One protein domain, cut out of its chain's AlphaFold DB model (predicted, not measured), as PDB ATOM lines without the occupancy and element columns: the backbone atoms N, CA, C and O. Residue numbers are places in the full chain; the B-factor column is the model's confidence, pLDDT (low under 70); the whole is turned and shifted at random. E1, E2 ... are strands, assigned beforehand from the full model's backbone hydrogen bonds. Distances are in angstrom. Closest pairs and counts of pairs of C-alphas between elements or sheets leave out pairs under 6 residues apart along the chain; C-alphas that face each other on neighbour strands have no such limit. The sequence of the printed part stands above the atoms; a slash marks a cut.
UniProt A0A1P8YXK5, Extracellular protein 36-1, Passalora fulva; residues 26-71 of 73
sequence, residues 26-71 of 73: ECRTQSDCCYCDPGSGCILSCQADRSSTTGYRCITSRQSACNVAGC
ATOM      1  N   GLU A  26     -24.394  17.241  94.909       89.94
ATOM      2  CA  GLU A  26     -23.598  16.018  94.751       89.94
ATOM      3  C   GLU A  26     -24.393  14.899  94.083       89.94
ATOM      4  O   GLU A  26     -25.574  14.721  94.351       89.94
ATOM      5  N   CYS A  27     -23.750  14.105  93.247       89.25
ATOM      6  CA  CYS A  27     -24.417  13.028  92.530       89.25
ATOM      7  C   CYS A  27     -23.582  11.755  92.602       89.25
ATOM      8  O   CYS A  27     -22.393  11.790  92.894       89.25
ATOM      9  N   ARG A  28     -24.205  10.605  92.356       88.06
ATOM     10  CA  ARG A  28     -23.473   9.346  92.141       88.06
ATOM     11  C   ARG A  28     -23.682   8.816  90.736       88.06
ATOM     12  O   ARG A  28     -22.795   8.188  90.171       88.06
ATOM     13  N   THR A  29     -24.853   9.082  90.180       87.25
ATOM     14  CA  THR A  29     -25.268   8.693  88.843       87.25
ATOM     15  C   THR A  29     -25.904   9.878  88.128       87.25
ATOM     16  O   THR A  29     -26.319  10.860  88.740       87.25
ATOM     17  N   GLN A  30     -26.027   9.778  86.809       85.25
ATOM     18  CA  GLN A  30     -26.705  10.775  85.979       85.25
ATOM     19  C   GLN A  30     -28.165  11.024  86.410       85.25
ATOM     20  O   GLN A  30     -28.671  12.137  86.301       85.25
ATOM     21  N   SER A  31     -28.821   9.988  86.928       84.81
ATOM     22  CA  SER A  31     -30.192   9.998  87.449       84.81
ATOM     23  C   SER A  31     -30.362  10.803  88.740       84.81
ATOM     24  O   SER A  31     -31.483  11.195  89.056       84.81
ATOM     25  N   ASP A  32     -29.272  11.069  89.470       86.19
ATOM     26  CA  ASP A  32     -29.294  11.950  90.639       86.19
ATOM     27  C   ASP A  32     -29.430  13.422  90.239       86.19
ATOM     28  O   ASP A  32     -29.691  14.245  91.106       86.19
ATOM     29  N   CYS A  33     -29.259  13.783  88.966       87.25
ATOM     30  CA  CYS A  33     -29.350  15.165  88.513       87.25
ATOM     31  C   CYS A  33     -30.736  15.511  87.968       87.25
ATOM     32  O   CYS A  33     -31.403  14.699  87.321       87.25
ATOM     33  N   CYS A  34     -31.178  16.740  88.228       85.06
ATOM     34  CA  CYS A  34     -32.453  17.236  87.720       85.06
ATOM     35  C   CYS A  34     -32.387  17.434  86.206       85.06
ATOM     36  O   CYS A  34     -31.360  17.814  85.643       85.06
ATOM     37  N   TYR A  35     -33.503  17.152  85.544       79.06
ATOM     38  CA  TYR A  35     -33.655  17.490  84.138       79.06
ATOM     39  C   TYR A  35     -34.013  18.968  84.045       79.06
ATOM     40  O   TYR A  35     -34.761  19.472  84.879       79.06
ATOM     41  N   CYS A  36     -33.463  19.657  83.054       78.12
ATOM     42  CA  CYS A  36     -33.880  21.016  82.736       78.12
ATOM     43  C   CYS A  36     -35.038  20.967  81.729       78.12
ATOM     44  O   CYS A  36     -35.240  19.940  81.071       78.12
ATOM     45  N   ASP A  37     -35.784  22.065  81.605       75.81
ATOM     46  CA  ASP A  37     -36.961  22.141  80.736       75.81
ATOM     47  C   ASP A  37     -36.702  21.635  79.303       75.81
ATOM     48  O   ASP A  37     -35.702  22.027  78.676       75.81
ATOM     49  N   PRO A  38     -37.610  20.813  78.741       61.38
ATOM     50  CA  PRO A  38     -37.513  20.342  77.367       61.38
ATOM     51  C   PRO A  38     -37.667  21.532  76.408       61.38
ATOM     52  O   PRO A  38     -38.756  22.052  76.202       61.38
ATOM     53  N   GLY A  39     -36.550  21.986  75.838       63.88
ATOM     54  CA  GLY A  39     -36.484  23.165  74.961       63.88
ATOM     55  C   GLY A  39     -35.375  24.146  75.335       63.88
ATOM     56  O   GLY A  39     -34.935  24.924  74.496       63.88
ATOM     57  N   SER A  40     -34.852  24.051  76.560       67.44
ATOM     58  CA  SER A  40     -33.717  24.859  77.025       67.44
ATOM     59  C   SER A  40     -32.366  24.408  76.447       67.44
ATOM     60  O   SER A  40     -31.381  25.137  76.534       67.44
ATOM     61  N   GLY A  41     -32.292  23.194  75.882       67.81
ATOM     62  CA  GLY A  41     -31.029  22.572  75.458       67.81
ATOM     63  C   GLY A  41     -30.074  22.271  76.622       67.81
ATOM     64  O   GLY A  41     -28.935  21.871  76.391       67.81
ATOM     65  N   CYS A  42     -30.537  22.465  77.858       74.38
ATOM     66  CA  CYS A  42     -29.776  22.290  79.077       74.38
ATOM     67  C   CYS A  42     -29.945  20.879  79.628       74.38
ATOM     68  O   CYS A  42     -31.055  20.357  79.729       74.38
ATOM     69  N   ILE A  43     -28.840  20.283  80.061       78.62
ATOM     70  CA  ILE A  43     -28.857  19.041  80.825       78.62
ATOM     71  C   ILE A  43     -27.842  19.132  81.959       78.62
ATOM     72  O   ILE A  43     -26.682  19.496  81.747       78.62
ATOM     73  N   LEU A  44     -28.265  18.800  83.178       85.19
ATOM     74  CA  LEU A  44     -27.331  18.580  84.274       85.19
ATOM     75  C   LEU A  44     -26.729  17.198  84.101       85.19
ATOM     76  O   LEU A  44     -27.459  16.220  84.020       85.19
ATOM     77  N   SER A  45     -25.408  17.111  84.024       86.69
ATOM     78  CA  SER A  45     -24.677  15.850  83.971       86.69
ATOM     79  C   SER A  45     -23.947  15.599  85.277       86.69
ATOM     80  O   SER A  45     -23.370  16.526  85.843       86.69
ATOM     81  N   CYS A  46     -23.946  14.352  85.740       89.38
ATOM     82  CA  CYS A  46     -23.149  13.984  86.902       89.38
ATOM     83  C   CYS A  46     -21.677  13.889  86.486       89.38
ATOM     84  O   CYS A  46     -21.280  12.955  85.792       89.38
ATOM     85  N   GLN A  47     -20.884  14.892  86.858       90.31
ATOM     86  CA  GLN A  47     -19.482  15.018  86.464       90.31
ATOM     87  C   GLN A  47     -18.566  15.000  87.677       90.31
ATOM     88  O   GLN A  47     -18.955  15.414  88.764       90.31
ATOM     89  N   ALA A  48     -17.338  14.523  87.473       90.12
ATOM     90  CA  ALA A  48     -16.343  14.457  88.531       90.12
ATOM     91  C   ALA A  48     -16.021  15.862  89.062       90.12
ATOM     92  O   ALA A  48     -15.682  16.764  88.297       90.12
ATOM     93  N   ASP A  49     -16.094  16.021  90.379       88.38
ATOM     94  CA  ASP A  49     -15.771  17.249  91.092       88.38
ATOM     95  C   ASP A  49     -14.940  16.902  92.328       88.38
ATOM     96  O   ASP A  49     -15.408  16.229  93.249       88.38
ATOM     97  N   ARG A  50     -13.689  17.374  92.363       84.56
ATOM     98  CA  ARG A  50     -12.768  17.077  93.475       84.56
ATOM     99  C   ARG A  50     -13.145  17.787  94.778       84.56
ATOM    100  O   ARG A  50     -12.594  17.450  95.820       84.56
ATOM    101  N   SER A  51     -14.063  18.747  94.715       85.19
ATOM    102  CA  SER A  51     -14.598  19.475  95.869       85.19
ATOM    103  C   SER A  51     -15.874  18.828  96.432       85.19
ATOM    104  O   SER A  51     -16.520  19.391  97.318       85.19
ATOM    105  N   SER A  52     -16.285  17.669  95.911       84.62
ATOM    106  CA  SER A  52     -17.426  16.891  96.392       84.62
ATOM    107  C   SER A  52     -16.974  15.766  97.312       84.62
ATOM    108  O   SER A  52     -15.991  15.080  97.048       84.62
ATOM    109  N   THR A  53     -17.753  15.514  98.359       83.69
ATOM    110  CA  THR A  53     -17.615  14.353  99.242       83.69
ATOM    111  C   THR A  53     -17.881  13.042  98.498       83.69
ATOM    112  O   THR A  53     -17.295  12.013  98.824       83.69
ATOM    113  N   THR A  54     -18.737  13.066  97.474       82.88
ATOM    114  CA  THR A  54     -18.989  11.908  96.596       82.88
ATOM    115  C   THR A  54     -18.009  11.791  95.426       82.88
ATOM    116  O   THR A  54     -17.990  10.760  94.756       82.88
ATOM    117  N   GLY A  55     -17.204  12.827  95.178       89.25
ATOM    118  CA  GLY A  55     -16.337  12.939  94.007       89.25
ATOM    119  C   GLY A  55     -17.053  13.370  92.724       89.25
ATOM    120  O   GLY A  55     -16.382  13.514  91.703       89.25
ATOM    121  N   TYR A  56     -18.374  13.600  92.754       91.25
ATOM    122  CA  TYR A  56     -19.155  14.039  91.595       91.25
ATOM    123  C   TYR A  56     -20.228  15.076  91.960       91.25
ATOM    124  O   TYR A  56     -20.838  15.033  93.030       91.25
ATOM    125  N   ARG A  57     -20.513  15.997  91.036       90.75
ATOM    126  CA  ARG A  57     -21.607  16.972  91.140       90.75
ATOM    127  C   ARG A  57     -22.404  17.065  89.850       90.75
ATOM    128  O   ARG A  57     -21.893  16.825  88.757       90.75
ATOM    129  N   CYS A  58     -23.659  17.468  89.988       88.81
ATOM    130  CA  CYS A  58     -24.499  17.852  88.870       88.81
ATOM    131  C   CYS A  58     -23.981  19.161  88.278       88.81
ATOM    132  O   CYS A  58     -24.077  20.218  88.902       88.81
ATOM    133  N   ILE A  59     -23.416  19.082  87.078       86.75
ATOM    134  CA  ILE A  59     -22.855  20.213  86.346       86.75
ATOM    135  C   ILE A  59     -23.533  20.305  84.988       86.75
ATOM    136  O   ILE A  59     -23.692  19.309  84.283       86.75
ATOM    137  N   THR A  60     -23.910  21.516  84.605       81.56
ATOM    138  CA  THR A  60     -24.496  21.808  83.301       81.56
ATOM    139  C   THR A  60     -23.561  21.392  82.165       81.56
ATOM    140  O   THR A  60     -22.453  21.912  82.034       81.56
ATOM    141  N   SER A  61     -24.014  20.473  81.315       71.50
ATOM    142  CA  SER A  61     -23.276  20.010  80.139       71.50
ATOM    143  C   SER A  61     -23.911  20.601  78.868       71.50
ATOM    144  O   SER A  61     -24.820  20.012  78.295       71.50
ATOM    145  N   ARG A  62     -23.398  21.777  78.445       61.75
ATOM    146  CA  ARG A  62     -23.742  22.608  77.247       61.75
ATOM    147  C   ARG A  62     -25.119  23.314  77.292       61.75
ATOM    148  O   ARG A  62     -26.025  22.826  77.944       61.75
ATOM    149  N   GLN A  63     -25.381  24.469  76.662       49.50
ATOM    150  CA  GLN A  63     -24.649  25.407  75.780       49.50
ATOM    151  C   GLN A  63     -24.568  26.808  76.442       49.50
ATOM    152  O   GLN A  63     -25.223  27.037  77.453       49.50
ATOM    153  N   SER A  64     -23.785  27.744  75.889       50.22
ATOM    154  CA  SER A  64     -23.380  29.067  76.428       50.22
ATOM    155  C   SER A  64     -24.472  30.037  76.945       50.22
ATOM    156  O   SER A  64     -24.145  31.161  77.312       50.22
ATOM    157  N   ALA A  65     -25.741  29.630  77.001       54.34
ATOM    158  CA  ALA A  65     -26.879  30.398  77.510       54.34
ATOM    159  C   ALA A  65     -27.745  29.600  78.507       54.34
ATOM    160  O   ALA A  65     -28.931  29.880  78.676       54.34
ATOM    161  N   CYS A  66     -27.183  28.576  79.151       59.47
ATOM    162  CA  CYS A  66     -27.953  27.753  80.069       59.47
ATOM    163  C   CYS A  66     -28.230  28.488  81.391       59.47
ATOM    164  O   CYS A  66     -27.361  28.593  82.259       59.47
ATOM    165  N   ASN A  67     -29.456  28.993  81.549       60.84
ATOM    166  CA  ASN A  67     -29.934  29.528  82.819       60.84
ATOM    167  C   ASN A  67     -30.230  28.364  83.764       60.84
ATOM    168  O   ASN A  67     -31.289  27.744  83.716       60.84
ATOM    169  N   VAL A  68     -29.280  28.094  84.654       61.44
ATOM    170  CA  VAL A  68     -29.352  27.047  85.682       61.44
ATOM    171  C   VAL A  68     -30.599  27.178  86.572       61.44
ATOM    172  O   VAL A  68     -31.060  26.192  87.139       61.44
ATOM    173  N   ALA A  69     -31.192  28.375  86.633       61.28
ATOM    174  CA  ALA A  69     -32.475  28.643  87.280       61.28
ATOM    175  C   ALA A  69     -33.645  27.788  86.737       61.28
ATOM    176  O   ALA A  69     -34.592  27.531  87.472       61.28
ATOM    177  N   GLY A  70     -33.575  27.313  85.484       59.47
ATOM    178  CA  GLY A  70     -34.583  26.430  84.874       59.47
ATOM    179  C   GLY A  70     -34.355  24.930  85.109       59.47
ATOM    180  O   GLY A  70     -35.149  24.108  84.669       59.47
ATOM    181  N   CYS A  71     -33.272  24.537  85.783       66.38
ATOM    182  CA  CYS A  71     -32.992  23.135  86.099       66.38
ATOM    183  C   CYS A  71     -33.488  22.819  87.516       66.38
ATOM    184  O   CYS A  71     -32.684  22.627  88.431       66.38
TER     185      CYS A  71
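AT A GLANCE: This is residues 26 to 71 of the 73 residues of the protein "Extracellular protein 36-1" of Passalora fulva (UniProt A0A1P8YXK5). With little regular structure, this is a narrow hairpin of two strands, E1 and E2, with a long loop along one side: residues 26 to 37 run beside the hairpin, and the stretch turns back near Gly 39 and leads into E1. After E2, residues 61 to 71 loop out and fold back towards Cys 36. The printed part has 46 residues, with no named helix and two antiparallel strands, all strand in class, though named elements hold only 10 residues. It is compact, with a radius of gyration of the C-alphas of 10.6 A, yet elongated, spanning 31 by 19 by 14 A.

IN THESE COORDINATES: After residues 26 to 43, E1 spans residues 44 to 48, 12.5 A, from C-alpha 44 at (-27.331, 18.580, 84.274). E2 spans residues 56 to 60, 12.6 A, ending at C-alpha 60 at (-24.496, 21.808, 83.301).

HOW THE PARTS SIT: E1 and E2 form a hairpin, antiparallel at 141 degrees between directions. N 45 and O 59, 2.8 A apart, are within hydrogen-bond range.

THE WHOLE: The C-alphas farthest apart, those of Gly 39 and Thr 53, are 32.0 A apart. The printed part has no cut, and the link from E1 to E2 is short. The pLDDT is under 70 at residues 38 to 41 and 62 to 71.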